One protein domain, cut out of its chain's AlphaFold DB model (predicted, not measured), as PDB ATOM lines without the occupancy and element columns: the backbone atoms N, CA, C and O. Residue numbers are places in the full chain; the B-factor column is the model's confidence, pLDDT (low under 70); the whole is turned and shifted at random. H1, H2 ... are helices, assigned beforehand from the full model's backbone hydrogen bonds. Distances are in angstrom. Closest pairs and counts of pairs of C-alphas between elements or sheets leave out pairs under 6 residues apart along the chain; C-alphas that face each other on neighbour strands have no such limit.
ATOM      1  N   ILE A 165     233.106 165.745 349.403       96.38
ATOM      2  CA  ILE A 165     233.803 166.839 348.714       96.38
ATOM      3  C   ILE A 165     235.030 166.392 347.899       96.38
ATOM      4  O   ILE A 165     235.506 167.117 347.031       96.38
ATOM      5  N   LEU A 166     235.561 165.188 348.137       97.00
ATOM      6  CA  LEU A 166     236.692 164.663 347.368       97.00
ATOM      7  C   LEU A 166     236.276 164.063 346.023       97.00
ATOM      8  O   LEU A 166     237.131 163.834 345.172       97.00
ATOM      9  N   ARG A 167     234.995 163.732 345.841       96.88
ATOM     10  CA  ARG A 167     234.466 163.161 344.596       96.88
ATOM     11  C   ARG A 167     233.947 164.284 343.703       96.88
ATOM     12  O   ARG A 167     233.499 165.301 344.215       96.88
ATOM     13  N   THR A 168     233.964 164.063 342.388       97.06
ATOM     14  CA  THR A 168     233.367 165.008 341.437       97.06
ATOM     15  C   THR A 168     231.926 165.363 341.820       97.06
ATOM     16  O   THR A 168     231.135 164.473 342.154       97.06
ATOM     17  N   SER A 169     231.583 166.651 341.742       96.31
ATOM     18  CA  SER A 169     230.227 167.149 342.036       96.31
ATOM     19  C   SER A 169     229.230 166.848 340.911       96.31
ATOM     20  O   SER A 169     228.013 166.937 341.086       96.31
ATOM     21  N   TYR A 170     229.734 166.457 339.740       96.69
ATOM     22  CA  TYR A 170     228.912 166.112 338.590       96.69
ATOM     23  C   TYR A 170     228.136 164.806 338.797       96.69
ATOM     24  O   TYR A 170     228.626 163.856 339.417       96.69
ATOM     25  N   PRO A 171     226.939 164.686 338.195       95.81
ATOM     26  CA  PRO A 171     226.201 163.434 338.191       95.81
ATOM     27  C   PRO A 171     226.929 162.412 337.312       95.81
ATOM     28  O   PRO A 171     226.781 162.396 336.095       95.81
ATOM     29  N   SER A 172     227.709 161.523 337.918       94.44
ATOM     30  CA  SER A 172     228.502 160.531 337.184       94.44
ATOM     31  C   SER A 172     228.191 159.095 337.609       94.44
ATOM     32  O   SER A 172     227.647 158.818 338.680       94.44
ATOM     33  N   THR A 173     228.514 158.144 336.739       92.31
ATOM     34  CA  THR A 173     228.526 156.713 337.068       92.31
ATOM     35  C   THR A 173     229.671 156.387 338.037       92.31
ATOM     36  O   THR A 173     230.580 157.192 338.249       92.31
ATOM     37  N   ARG A 174     229.684 155.174 338.608       85.62
ATOM     38  CA  ARG A 174     230.795 154.728 339.474       85.62
ATOM     39  C   ARG A 174     232.149 154.720 338.747       85.62
ATOM     40  O   ARG A 174     233.163 154.902 339.403       85.62
ATOM     41  N   LYS A 175     232.144 154.552 337.418       86.00
ATOM     42  CA  LYS A 175     233.330 154.558 336.544       86.00
ATOM     43  C   LYS A 175     233.697 155.955 336.008       86.00
ATOM     44  O   LYS A 175     234.519 156.054 335.107       86.00
ATOM     45  N   GLY A 176     233.051 157.018 336.496       89.88
ATOM     46  CA  GLY A 176     233.373 158.403 336.132       89.88
ATOM     47  C   GLY A 176     232.768 158.923 334.824       89.88
ATOM     48  O   GLY A 176     233.037 160.061 334.458       89.88
ATOM     49  N   ARG A 177     231.918 158.148 334.128       94.12
ATOM     50  CA  ARG A 177     231.160 158.661 332.967       94.12
ATOM     51  C   ARG A 177     230.090 159.656 333.419       94.12
ATOM     52  O   ARG A 177     229.335 159.320 334.337       94.12
ATOM     53  N   LEU A 178     230.003 160.820 332.780       95.62
ATOM     54  CA  LEU A 178     228.940 161.799 333.004       95.62
ATOM     55  C   LEU A 178     227.576 161.204 332.629       95.62
ATOM     56  O   LEU A 178     227.440 160.452 331.667       95.62
ATOM     57  N   LYS A 179     226.554 161.510 333.425       96.50
ATOM     58  CA  LYS A 179     225.160 161.256 333.069       96.50
ATOM     59  C   LYS A 179     224.639 162.488 332.334       96.50
ATOM     60  O   LYS A 179     223.914 163.279 332.929       96.50
ATOM     61  N   ASP A 180     225.042 162.636 331.072       92.81
ATOM     62  CA  ASP A 180     224.837 163.842 330.247       92.81
ATOM     63  C   ASP A 180     223.398 164.334 330.305       92.81
ATOM     64  O   ASP A 180     223.120 165.416 330.806       92.81
ATOM     65  N   TRP A 181     222.457 163.449 329.969       94.50
ATOM     66  CA  TRP A 181     221.033 163.760 330.013       94.50
ATOM     67  C   TRP A 181     220.590 164.283 331.386       94.50
ATOM     68  O   TRP A 181     219.852 165.258 331.473       94.50
ATOM     69  N   THR A 182     221.072 163.674 332.474       95.88
ATOM     70  CA  THR A 182     220.746 164.124 333.831       95.88
ATOM     71  C   THR A 182     221.294 165.518 334.113       95.88
ATOM     72  O   THR A 182     220.592 166.285 334.757       95.88
ATOM     73  N   PHE A 183     222.515 165.835 333.675       94.75
ATOM     74  CA  PHE A 183     223.133 167.147 333.875       94.75
ATOM     75  C   PHE A 183     222.470 168.225 333.009       94.75
ATOM     76  O   PHE A 183     222.048 169.259 333.532       94.75
ATOM     77  N   ASP A 184     222.290 167.948 331.720       93.81
ATOM     78  CA  ASP A 184     221.769 168.886 330.721       93.81
ATOM     79  C   ASP A 184     220.317 169.292 330.992       93.81
ATOM     80  O   ASP A 184     219.921 170.415 330.694       93.81
ATOM     81  N   HIS A 185     219.532 168.407 331.614       96.19
ATOM     82  CA  HIS A 185     218.132 168.671 331.966       96.19
ATOM     83  C   HIS A 185     217.961 169.256 333.381       96.19
ATOM     84  O   HIS A 185     216.830 169.443 333.839       96.19
ATOM     85  N   MET A 186     219.046 169.551 334.109       97.06
ATOM     86  CA  MET A 186     218.945 170.285 335.375       97.06
ATOM     87  C   MET A 186     218.665 171.775 335.133       97.06
ATOM     88  O   MET A 186     219.112 172.336 334.135       97.06
ATOM     89  N   PRO A 187     218.014 172.474 336.082       96.94
ATOM     90  CA  PRO A 187     217.936 173.929 336.037       96.94
ATOM     91  C   PRO A 187     219.335 174.556 335.982       96.94
ATOM     92  O   PRO A 187     220.219 174.139 336.733       96.94
ATOM     93  N   LYS A 188     219.515 175.610 335.176       93.31
ATOM     94  CA  LYS A 188     220.809 176.295 334.986       93.31
ATOM     95  C   LYS A 188     221.502 176.661 336.305       93.31
ATOM     96  O   LYS A 188     222.657 176.317 336.504       93.31
ATOM     97  N   ARG A 189     220.757 177.205 337.274       93.50
ATOM     98  CA  ARG A 189     221.267 177.510 338.626       93.50
ATOM     99  C   ARG A 189     221.904 176.301 339.331       93.50
ATOM    100  O   ARG A 189     222.830 176.460 340.117       93.50
ATOM    101  N   ARG A 190     221.384 175.093 339.097       95.12
ATOM    102  CA  ARG A 190     221.935 173.857 339.665       95.12
ATOM    103  C   ARG A 190     223.187 173.406 338.915       95.12
ATOM    104  O   ARG A 190     224.111 172.940 339.571       95.12
ATOM    105  N   GLN A 191     223.223 173.557 337.590       94.12
ATOM    106  CA  GLN A 191     224.434 173.309 336.798       94.12
ATOM    107  C   GLN A 191     225.565 174.245 337.230       94.12
ATOM    108  O   GLN A 191     226.659 173.771 337.510       94.12
ATOM    109  N   ASP A 192     225.275 175.541 337.369       92.25
ATOM    110  CA  ASP A 192     226.251 176.553 337.789       92.25
ATOM    111  C   ASP A 192     226.803 176.246 339.182       92.25
ATOM    112  O   ASP A 192     228.011 176.239 339.373       92.25
ATOM    113  N   ARG A 193     225.943 175.847 340.128       92.62
ATOM    114  CA  ARG A 193     226.397 175.410 341.455       92.62
ATOM    115  C   ARG A 193     227.318 174.184 341.396       92.62
ATOM    116  O   ARG A 193     228.285 174.131 342.141       92.62
ATOM    117  N   ILE A 194     227.009 173.193 340.553       95.06
ATOM    118  CA  ILE A 194     227.853 171.994 340.384       95.06
ATOM    119  C   ILE A 194     229.212 172.368 339.788       95.06
ATOM    120  O   ILE A 194     230.227 171.847 340.242       95.06
ATOM    121  N   LEU A 195     229.217 173.252 338.786       92.50
ATOM    122  CA  LEU A 195     230.426 173.784 338.162       92.50
ATOM    123  C   LEU A 195     231.283 174.511 339.203       92.50
ATOM    124  O   LEU A 195     232.419 174.119 339.433       92.50
ATOM    125  N   GLU A 196     230.714 175.500 339.892       91.25
ATOM    126  CA  GLU A 196     231.404 176.273 340.929       91.25
ATOM    127  C   GLU A 196     231.957 175.375 342.044       91.25
ATOM    128  O   GLU A 196     233.101 175.535 342.464       91.25
ATOM    129  N   GLU A 197     231.172 174.407 342.519       93.94
ATOM    130  CA  GLU A 197     231.604 173.473 343.559       93.94
ATOM    131  C   GLU A 197     232.741 172.562 343.077       93.94
ATOM    132  O   GLU A 197     233.714 172.371 343.806       93.94
ATOM    133  N   GLU A 198     232.654 172.023 341.855       95.75
ATOM    134  CA  GLU A 198     233.725 171.197 341.294       95.75
ATOM    135  C   GLU A 198     235.036 171.976 341.201       95.75
ATOM    136  O   GLU A 198     236.081 171.470 341.611       95.75
ATOM    137  N   GLU A 199     234.987 173.188 340.661       93.19
ATOM    138  CA  GLU A 199     236.173 174.002 340.422       93.19
ATOM    139  C   GLU A 199     236.855 174.392 341.732       93.19
ATOM    140  O   GLU A 199     238.060 174.210 341.870       93.19
ATOM    141  N   ARG A 200     236.096 174.807 342.752       93.88
ATOM    142  CA  ARG A 200     236.648 175.162 344.076       93.88
ATOM    143  C   ARG A 200     237.355 174.007 344.750       93.88
ATOM    144  O   ARG A 200     238.445 174.171 345.292       93.88
ATOM    145  N   LEU A 201     236.724 172.839 344.718       96.69
ATOM    146  CA  LEU A 201     237.282 171.630 345.307       96.69
ATOM    147  C   LEU A 201     238.495 171.132 344.519       96.69
ATOM    148  O   LEU A 201     239.417 170.570 345.105       96.69
ATOM    149  N   THR A 202     238.507 171.363 343.206       97.00
ATOM    150  CA  THR A 202     239.659 171.075 342.348       97.00
ATOM    151  C   THR A 202     240.808 172.028 342.666       97.00
ATOM    152  O   THR A 202     241.903 171.545 342.921       97.00
ATOM    153  N   VAL A 203     240.567 173.341 342.780       96.12
ATOM    154  CA  VAL A 203     241.592 174.320 343.190       96.12
ATOM    155  C   VAL A 203     242.173 173.971 344.553       96.12
ATOM    156  O   VAL A 203     243.390 173.909 344.682       96.12
ATOM    157  N   ALA A 204     241.335 173.695 345.554       97.31
ATOM    158  CA  ALA A 204     241.814 173.340 346.888       97.31
ATOM    159  C   ALA A 204     242.737 172.108 346.854       97.31
ATOM    160  O   ALA A 204     243.792 172.083 347.486       97.31
ATOM    161  N   GLU A 205     242.380 171.084 346.078       98.19
ATOM    162  CA  GLU A 205     243.230 169.905 345.929       98.19
ATOM    163  C   GLU A 205     244.499 170.183 345.108       98.19
ATOM    164  O   GLU A 205     245.556 169.648 345.444       98.19
ATOM    165  N   THR A 206     244.431 171.028 344.078       97.56
ATOM    166  CA  THR A 206     245.595 171.474 343.296       97.56
ATOM    167  C   THR A 206     246.610 172.179 344.186       97.56
ATOM    168  O   THR A 206     247.764 171.765 344.228       97.56
ATOM    169  N   VAL A 207     246.162 173.162 344.970       96.69
ATOM    170  CA  VAL A 207     246.997 173.966 345.877       96.69
ATOM    171  C   VAL A 207     247.710 173.091 346.913       96.69
ATOM    172  O   VAL A 207     248.875 173.325 347.227       96.69
ATOM    173  N   ALA A 208     247.046 172.043 347.414       97.25
ATOM    174  CA  ALA A 208     247.660 171.085 348.336       97.25
ATOM    175  C   ALA A 208     248.719 170.183 347.668       97.25
ATOM    176  O   ALA A 208     249.577 169.619 348.353       97.25
ATOM    177  N   ARG A 209     248.652 169.995 346.344       97.50
ATOM    178  CA  ARG A 209     249.510 169.071 345.581       97.50
ATOM    179  C   ARG A 209     250.739 169.725 344.973       97.50
ATOM    180  O   ARG A 209     251.699 169.018 344.666       97.50
ATOM    181  N   THR A 210     250.724 171.036 344.776       93.75
ATOM    182  CA  THR A 210     251.765 171.745 344.035       93.75
ATOM    183  C   THR A 210     252.703 172.547 344.934       93.75
ATOM    184  O   THR A 210     252.402 172.912 346.074       93.75
ATOM    185  N   SER A 211     253.919 172.801 344.434       90.44
ATOM    186  CA  SER A 211     254.763 173.860 345.006       90.44
ATOM    187  C   SER A 211     254.163 175.224 344.729       90.44
ATOM    188  O   SER A 211     253.262 175.356 343.912       90.44
ATOM    189  N   LEU A 212     254.783 176.242 345.327       90.44
ATOM    190  CA  LEU A 212     254.611 177.632 344.955       90.44
ATOM    191  C   LEU A 212     254.626 177.781 343.432       90.44
ATOM    192  O   LEU A 212     255.675 177.647 342.798       90.44
ATOM    193  N   ASP A 213     253.462 178.062 342.864       88.19
ATOM    194  CA  ASP A 213     253.345 178.359 341.451       88.19
ATOM    195  C   ASP A 213     253.638 179.845 341.212       88.19
ATOM    196  O   ASP A 213     253.450 180.695 342.092       88.19
ATOM    197  N   ARG A 214     254.104 180.185 340.011       84.62
ATOM    198  CA  ARG A 214     254.352 181.568 339.585       84.62
ATOM    199  C   ARG A 214     253.064 182.383 339.467       84.62
ATOM    200  O   ARG A 214     253.114 183.599 339.606       84.62
ATOM    201  N   SER A 215     251.936 181.721 339.224       83.94
ATOM    202  CA  SER A 215     250.617 182.339 339.083       83.94
ATOM    203  C   SER A 215     249.574 181.522 339.826       83.94
ATOM    204  O   SER A 215     249.518 180.307 339.665       83.94
ATOM    205  N   GLN A 216     248.741 182.197 340.607       83.31
ATOM    206  CA  GLN A 216     247.568 181.596 341.226       83.31
ATOM    207  C   GLN A 216     246.493 181.279 340.185       83.31
ATOM    208  O   GLN A 216     246.424 181.899 339.121       83.31
ATOM    209  N   SER A 217     245.597 180.362 340.536       83.25
ATOM    210  CA  SER A 217     244.361 180.179 339.785       83.25
ATOM    211  C   SER A 217     243.508 181.452 339.815       83.25
ATOM    212  O   SER A 217     243.355 182.075 340.867       83.25
ATOM    213  N   GLY A 218     242.887 181.807 338.689       83.12
ATOM    214  CA  GLY A 218     242.002 182.974 338.613       83.12
ATOM    215  C   GLY A 218     240.749 182.860 339.491       83.12
ATOM    216  O   GLY A 218     240.072 183.850 339.738       83.12
ATOM    217  N   TYR A 219     240.459 181.686 340.061       84.31
ATOM    218  CA  TYR A 219     239.414 181.559 341.077       84.31
ATOM    219  C   TYR A 219     239.705 182.348 342.364       84.31
ATOM    220  O   TYR A 219     238.768 182.713 343.079       84.31
ATOM    221  N   TYR A 220     240.971 182.680 342.630       90.06
ATOM    222  CA  TYR A 220     241.334 183.578 343.724       90.06
ATOM    223  C   TYR A 220     240.895 185.029 343.486       90.06
ATOM    224  O   TYR A 220     240.729 185.765 344.455       90.06
ATOM    225  N   ASP A 221     240.582 185.425 342.245       86.94
ATOM    226  CA  ASP A 221     239.980 186.737 341.953       86.94
ATOM    227  C   ASP A 221     238.573 186.881 342.570       86.94
ATOM    228  O   ASP A 221     238.073 187.991 342.754       86.94
ATOM    229  N   GLY A 222     237.926 185.757 342.905       84.88
ATOM    230  CA  GLY A 222     236.639 185.715 343.601       84.88
ATOM    231  C   GLY A 222     236.729 185.899 345.121       84.88
ATOM    232  O   GLY A 222     235.693 186.011 345.784       84.88
ATOM    233  N   VAL A 223     237.936 185.932 345.701       88.31
ATOM    234  CA  VAL A 223     238.137 186.162 347.137       88.31
ATOM    235  C   VAL A 223     238.040 187.663 347.417       88.31
ATOM    236  O   VAL A 223     238.906 188.453 347.052       88.31
ATOM    237  N   ARG A 224     236.950 188.092 348.063       86.50
ATOM    238  CA  ARG A 224     236.710 189.517 348.334       86.50
ATOM    239  C   ARG A 224     237.611 190.045 349.446       86.50
ATOM    240  O   ARG A 224     237.713 189.438 350.506       86.50
ATOM    241  N   GLY A 225     238.149 191.246 349.239       88.12
ATOM    242  CA  GLY A 225     238.876 191.996 350.268       88.12
ATOM    243  C   GLY A 225     240.318 191.544 350.500       88.12
ATOM    244  O   GLY A 225     240.924 191.984 351.472       88.12
ATOM    245  N   MET A 226     240.868 190.700 349.624       92.69
ATOM    246  CA  MET A 226     242.254 190.240 349.674       92.69
ATOM    247  C   MET A 226     242.850 190.245 348.264       92.69
ATOM    248  O   MET A 226     242.119 190.066 347.290       92.69
ATOM    249  N   ASP A 227     244.160 190.470 348.151       94.00
ATOM    250  CA  ASP A 227     244.851 190.264 346.882       94.00
ATOM    251  C   ASP A 227     244.791 188.769 346.489       94.00
ATOM    252  O   ASP A 227     245.009 187.908 347.349       94.00
ATOM    253  N   PRO A 228     244.495 188.420 345.222       92.75
ATOM    254  CA  PRO A 228     244.378 187.024 344.800       92.75
ATOM    255  C   PRO A 228     245.639 186.195 345.061       92.75
ATOM    256  O   PRO A 228     245.549 185.002 345.363       92.75
ATOM    257  N   ARG A 229     246.826 186.808 344.960       94.12
ATOM    258  CA  ARG A 229     248.082 186.124 345.249       94.12
ATOM    259  C   ARG A 229     248.202 185.838 346.737       94.12
ATOM    260  O   ARG A 229     248.511 184.704 347.089       94.12
ATOM    261  N   ASP A 230     247.918 186.815 347.589       95.50
ATOM    262  CA  ASP A 230     247.961 186.636 349.045       95.50
ATOM    263  C   ASP A 230     246.961 185.568 349.505       95.50
ATOM    264  O   ASP A 230     247.294 184.724 350.338       95.50
ATOM    265  N   ALA A 231     245.771 185.534 348.897       95.50
ATOM    266  CA  ALA A 231     244.766 184.518 349.183       95.50
ATOM    267  C   ALA A 231     245.243 183.104 348.812       95.50
ATOM    268  O   ALA A 231     245.071 182.165 349.589       95.50
ATOM    269  N   TYR A 232     245.899 182.953 347.660       95.62
ATOM    270  CA  TYR A 232     246.530 181.696 347.262       95.62
ATOM    271  C   TYR A 232     247.634 181.264 348.233       95.62
ATOM    272  O   TYR A 232     247.669 180.109 348.653       95.62
ATOM    273  N   LEU A 233     248.521 182.183 348.625       96.12
ATOM    274  CA  LEU A 233     249.611 181.889 349.561       96.12
ATOM    275  C   LEU A 233     249.089 181.488 350.947       96.12
ATOM    276  O   LEU A 233     249.623 180.553 351.547       96.12
ATOM    277  N   ALA A 234     248.036 182.150 351.432       96.38
ATOM    278  CA  ALA A 234     247.368 181.797 352.679       96.38
ATOM    279  C   ALA A 234     246.724 180.404 352.602       96.38
ATOM    280  O   ALA A 234     246.895 179.593 353.512       96.38
ATOM    281  N   ASP A 235     246.051 180.084 351.494       96.94
ATOM    282  CA  ASP A 235     245.457 178.762 351.291       96.94
ATOM    283  C   ASP A 235     246.496 177.648 351.224       96.94
ATOM    284  O   ASP A 235     246.214 176.547 351.694       96.94
ATOM    285  N   ARG A 236     247.706 177.914 350.719       96.69
ATOM    286  CA  ARG A 236     248.801 176.936 350.792       96.69
ATOM    287  C   ARG A 236     249.105 176.549 352.235       96.69
ATOM    288  O   ARG A 236     249.205 175.357 352.505       96.69
ATOM    289  N   TYR A 237     249.182 177.504 353.162       97.69
ATOM    290  CA  TYR A 237     249.368 177.202 354.586       97.69
ATOM    291  C   TYR A 237     248.173 176.452 355.175       97.69
ATOM    292  O   TYR A 237     248.352 175.402 355.786       97.69
ATOM    293  N   ILE A 238     246.951 176.939 354.929       97.25
ATOM    294  CA  ILE A 238     245.719 176.353 355.482       97.25
ATOM    295  C   ILE A 238     245.531 174.907 355.014       97.25
ATOM    296  O   ILE A 238     245.252 174.020 355.816       97.25
ATOM    297  N   LEU A 239     245.668 174.656 353.711       97.12
ATOM    298  CA  LEU A 239     245.406 173.343 353.125       97.12
ATOM    299  C   LEU A 239     246.513 172.344 353.445       97.12
ATOM    300  O   LEU A 239     246.237 171.153 353.511       97.12
ATOM    301  N   THR A 240     247.748 172.797 353.657       96.19
ATOM    302  CA  THR A 240     248.856 171.904 354.029       96.19
ATOM    303  C   THR A 240     249.081 171.802 355.535       96.19
ATOM    304  O   THR A 240     249.985 171.073 355.937       96.19
ATOM    305  N   ASP A 241     248.273 172.496 356.349       95.69
ATOM    306  CA  ASP A 241     248.440 172.614 357.806       95.69
ATOM    307  C   ASP A 241     249.877 173.017 358.191       95.69
ATOM    308  O   ASP A 241     250.507 172.442 359.078       95.69
ATOM    309  N   THR A 242     250.433 173.969 357.437       96.62
ATOM    310  CA  THR A 242     251.804 174.461 357.620       96.62
ATOM    311  C   THR A 242     251.782 175.816 358.311       96.62
ATOM    312  O   THR A 242     250.976 176.679 357.966       96.62
ATOM    313  N   ASP A 243     252.691 176.007 359.266       95.25
ATOM    314  CA  ASP A 243     252.853 177.268 359.987       95.25
ATOM    315  C   ASP A 243     253.159 178.427 359.006       95.25
ATOM    316  O   ASP A 243     254.062 178.282 358.173       95.25
ATOM    317  N   PRO A 244     252.432 179.565 359.072       94.94
ATOM    318  CA  PRO A 244     252.683 180.738 358.235       94.94
ATOM    319  C   PRO A 244     254.106 181.308 358.310       94.94
ATOM    320  O   PRO A 244     254.523 181.993 357.375       94.94
ATOM    321  N   ASP A 245     254.857 181.025 359.379       95.75
ATOM    322  CA  ASP A 245     256.254 181.455 359.522       95.75
ATOM    323  C   ASP A 245     257.221 180.646 358.633       95.75
ATOM    324  O   ASP A 245     258.360 181.061 358.399       95.75
ATOM    325  N   ILE A 246     256.783 179.501 358.094       96.00
ATOM    326  CA  ILE A 246     257.578 178.694 357.163       96.00
ATOM    327  C   ILE A 246     257.612 179.370 355.786       96.00
ATOM    328  O   ILE A 246     256.560 179.715 355.237       96.00
ATOM    329  N   PRO A 247     258.790 179.519 355.150       95.88
ATOM    330  CA  PRO A 247     258.880 180.071 353.803       95.88
ATOM    331  C   PRO A 247     258.012 179.308 352.795       95.88
ATOM    332  O   PRO A 247     257.993 178.079 352.762       95.88
ATOM    333  N   GLN A 248     257.350 180.024 351.884       92.81
ATOM    334  CA  GLN A 248     256.487 179.427 350.850       92.81
ATOM    335  C   GLN A 248     257.185 178.367 349.978       92.81
ATOM    336  O   GLN A 248     256.532 177.456 349.463       92.81
ATOM    337  N   SER A 249     258.504 178.478 349.804       92.19
ATOM    338  CA  SER A 249     259.339 177.496 349.102       92.19
ATOM    339  C   SER A 249     259.462 176.155 349.831       92.19
ATOM    340  O   SER A 249     259.765 175.153 349.191       92.19
ATOM    341  N   GLU A 250     259.233 176.140 351.143       94.69
ATOM    342  CA  GLU A 250     259.353 174.972 352.022       94.69
ATOM    343  C   GLU A 250     257.996 174.345 352.366       94.69
ATOM    344  O   GLU A 250     257.948 173.215 352.851       94.69
ATOM    345  N   VAL A 251     256.886 175.029 352.054       95.94
ATOM    346  CA  VAL A 251     255.534 174.470 352.187       95.94
ATOM    347  C   VAL A 251     255.431 173.179 351.357       95.94
ATOM    348  O   VAL A 251     255.688 173.212 350.142       95.94
ATOM    349  N   PRO A 252     255.059 172.044 351.978       95.31
ATOM    350  CA  PRO A 252     255.168 170.733 351.362       95.31
ATOM    351  C   PRO A 252     254.183 170.545 350.206       95.31
ATOM    352  O   PRO A 252     253.082 171.086 350.188       95.31
ATOM    353  N   ARG A 253     254.573 169.684 349.263       95.44
ATOM    354  CA  ARG A 253     253.685 169.160 348.219       95.44
ATOM    355  C   ARG A 253     253.084 167.846 348.697       95.44
ATOM    356  O   ARG A 253     253.816 166.873 348.903       95.44
ATOM    357  N   LEU A 254     251.770 167.790 348.874       97.81
ATOM    358  CA  LEU A 254     251.102 166.590 349.369       97.81
ATOM    359  C   LEU A 254     250.659 165.687 348.210       97.81
ATOM    360  O   LEU A 254     250.305 166.146 347.130       97.81
ATOM    361  N   LYS A 255     250.635 164.372 348.440       97.62
ATOM    362  CA  LYS A 255     250.156 163.375 347.463       97.62
ATOM    363  C   LYS A 255     249.233 162.361 348.119       97.62
ATOM    364  O   LYS A 255     249.210 162.230 349.347       97.62
ATOM    365  N   GLY A 256     248.506 161.588 347.314       97.12
ATOM    366  CA  GLY A 256     247.764 160.423 347.784       97.12
ATOM    367  C   GLY A 256     246.800 160.743 348.922       97.12
ATOM    368  O   GLY A 256     245.951 161.631 348.847       97.12
ATOM    369  N   ARG A 257     246.917 159.982 350.014       97.06
ATOM    370  CA  ARG A 257     246.092 160.188 351.208       97.06
ATOM    371  C   ARG A 257     246.339 161.548 351.866       97.06
ATOM    372  O   ARG A 257     245.362 162.139 352.306       97.06
ATOM    373  N   ALA A 258     247.577 162.042 351.907       97.94
ATOM    374  CA  ALA A 258     247.895 163.310 352.562       97.94
ATOM    375  C   ALA A 258     247.181 164.489 351.880       97.94
ATOM    376  O   ALA A 258     246.493 165.239 352.557       97.94
ATOM    377  N   ALA A 259     247.226 164.568 350.543       97.88
ATOM    378  CA  ALA A 259     246.510 165.601 349.783       97.88
ATOM    379  C   ALA A 259     244.986 165.543 349.998       97.88
ATOM    380  O   ALA A 259     244.323 166.564 350.151       97.88
ATOM    381  N   ARG A 260     244.413 164.334 350.064       97.31
ATOM    382  CA  ARG A 260     242.977 164.154 350.336       97.31
ATOM    383  C   ARG A 260     242.586 164.595 351.749       97.31
ATOM    384  O   ARG A 260     241.541 165.210 351.922       97.31
ATOM    385  N   VAL A 261     243.400 164.258 352.748       97.44
ATOM    386  CA  VAL A 261     243.187 164.647 354.153       97.44
ATOM    387  C   VAL A 261     243.288 166.165 354.300       97.44
ATOM    388  O   VAL A 261     242.392 166.767 354.884       97.44
ATOM    389  N   ALA A 262     244.297 166.778 353.683       97.06
ATOM    390  CA  ALA A 262     244.460 168.225 353.583       97.06
ATOM    391  C   ALA A 262     243.174 168.935 353.129       97.06
ATOM    392  O   ALA A 262     242.657 169.800 353.828       97.06
ATOM    393  N   VAL A 263     242.582 168.501 352.013       97.31
ATOM    394  CA  VAL A 263     241.324 169.087 351.517       97.31
ATOM    395  C   VAL A 263     240.156 168.818 352.470       97.31
ATOM    396  O   VAL A 263     239.384 169.727 352.752       97.31
ATOM    397  N   LEU A 264     240.023 167.598 353.003       97.19
ATOM    398  CA  LEU A 264     238.928 167.251 353.921       97.19
ATOM    399  C   LEU A 264     238.885 168.117 355.182       97.19
ATOM    400  O   LEU A 264     237.793 168.396 355.672       97.19
ATOM    401  N   HIS A 265     240.042 168.505 355.716       96.00
ATOM    402  CA  HIS A 265     240.124 169.280 356.954       96.00
ATOM    403  C   HIS A 265     240.295 170.782 356.710       96.00
ATOM    404  O   HIS A 265     239.765 171.583 357.476       96.00
ATOM    405  N   GLY A 266     241.002 171.164 355.646       96.31
ATOM    406  CA  GLY A 266     241.342 172.554 355.354       96.31
ATOM    407  C   GLY A 266     240.322 173.288 354.487       96.31
ATOM    408  O   GLY A 266     240.289 174.515 354.523       96.31
ATOM    409  N   TYR A 267     239.466 172.593 353.725       96.56
ATOM    410  CA  TYR A 267     238.604 173.254 352.736       96.56
ATOM    411  C   TYR A 267     237.674 174.312 353.351       96.56
ATOM    412  O   TYR A 267     237.667 175.448 352.888       96.56
ATOM    413  N   ASP A 268     236.962 174.004 354.437       94.56
ATOM    414  CA  ASP A 268     236.041 174.966 355.071       94.56
ATOM    415  C   ASP A 268     236.773 176.158 355.733       94.56
ATOM    416  O   ASP A 268     236.201 177.238 355.947       94.56
ATOM    417  N   ALA A 269     238.053 175.975 356.067       95.00
ATOM    418  CA  ALA A 269     238.929 177.027 356.574       95.00
ATOM    419  C   ALA A 269     239.546 177.874 355.449       95.00
ATOM    420  O   ALA A 269     239.814 179.055 355.667       95.00
ATOM    421  N   SER A 270     239.726 177.290 354.262       96.00
ATOM    422  CA  SER A 270     240.357 177.935 353.111       96.00
ATOM    423  C   SER A 270     239.535 179.103 352.566       96.00
ATOM    424  O   SER A 270     238.299 179.126 352.594       96.00
ATOM    425  N   LEU A 271     240.242 180.086 352.026       95.00
ATOM    426  CA  LEU A 271     239.696 181.246 351.345       95.00
ATOM    427  C   LEU A 271     238.994 180.833 350.054       95.00
ATOM    428  O   LEU A 271     237.886 181.311 349.798       95.00
ATOM    429  N   ILE A 272     239.541 179.877 349.293       92.69
ATOM    430  CA  ILE A 272     238.842 179.331 348.125       92.69
ATOM    431  C   ILE A 272     237.544 178.614 348.520       92.69
ATOM    432  O   ILE A 272     236.524 178.754 347.844       92.69
ATOM    433  N   GLY A 273     237.523 177.932 349.670       89.25
ATOM    434  CA  GLY A 273     236.338 177.320 350.279       89.25
ATOM    435  C   GLY A 273     235.309 178.320 350.815       89.25
ATOM    436  O   GLY A 273     234.152 177.957 351.047       89.25
ATOM    437  N   ARG A 274     235.633 179.622 350.824       85.38
ATOM    438  CA  ARG A 274     234.706 180.726 351.152       85.38
ATOM    439  C   ARG A 274     234.443 181.715 350.007       85.38
ATOM    440  O   ARG A 274     233.545 182.542 350.135       85.38
ATOM    441  N   ALA A 275     235.175 181.620 348.899       84.00
ATOM    442  CA  ALA A 275     235.008 182.479 347.730       84.00
ATOM    443  C   ALA A 275     233.598 182.394 347.106       84.00
ATOM    444  O   ALA A 275     233.042 181.311 346.905       84.00
TER     445      ALA A 275
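Overview. This is residues 165 to 275 of the 285 residues of an uncharacterized protein of Methanomassiliicoccaceae archaeon DOK (UniProt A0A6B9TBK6). One long helix, H2, is the arm of a lopsided model: near its end, H4 and H5 cross it steeply to make a helical head, with short H3 packed on H4. At the other end lie small H1 and a turn, residues 184 to 190, of which 188 to 190 belong to H2, that sticks out. The printed part has 111 residues with five named helices, H1 to H5 in order, and no named strand: all helix, mostly crossed. It is compact by its radius of gyration of the C-alphas, 15.2 A, and only just elongated, spanning 49 by 32 by 23 A.

Arrangement. H2, residues 188 to 209, touches H4, residues 228 to 240, with its residues 204 to 208 alone; the closest C-alphas, of Ala 208 and Leu 239, are 5.8 A apart. They run the same way at a steep tilt of 68 degrees, only just short of about perpendicular. With residues 201 to 209 alone H2 touches H5, residues 256 to 266, opposite ways at a steep tilt of 62 degrees; the closest C-alphas, of Ala 208 and Ala 259, are 5.8 A apart. H4, the hub, touches H5 with residues 238 to 240 alone, the closest C-alphas, of Leu 239 and Gly 266, 4.7 A apart, opposite ways at a steep tilt of 66 degrees. With residues 228 to 232 alone H4 touches H3, residues 218 to 222; the closest C-alphas, of Tyr 220 and Pro 228, are 4.7 A apart. H1, residues 180 to 184, is close to H2 but not clearly touching, and apart from H3, H4 and H5. Every O i to N i+4 pair is within hydrogen-bond range in H1, H2, H4 and H5; in H3 0 of 1 is, but 2 of 2 O i to N i+3 pairs are.

Along the chain. H2 is 31.4 A from first to last C-alpha, from (220.809, 176.295, 334.986) to (249.510, 169.071, 345.581). H4 is 18.3 A long and H5 15.7 A, with C-alpha 266 at (241.342, 172.554, 355.354).

Size, cuts and confidence. The C-alphas farthest apart, of Trp 181 and Asp 245, are 49.2 A apart. The printed part has no cut. The H4 to H5 link is long, 15 residues. No printed residue is under 70 in pLDDT.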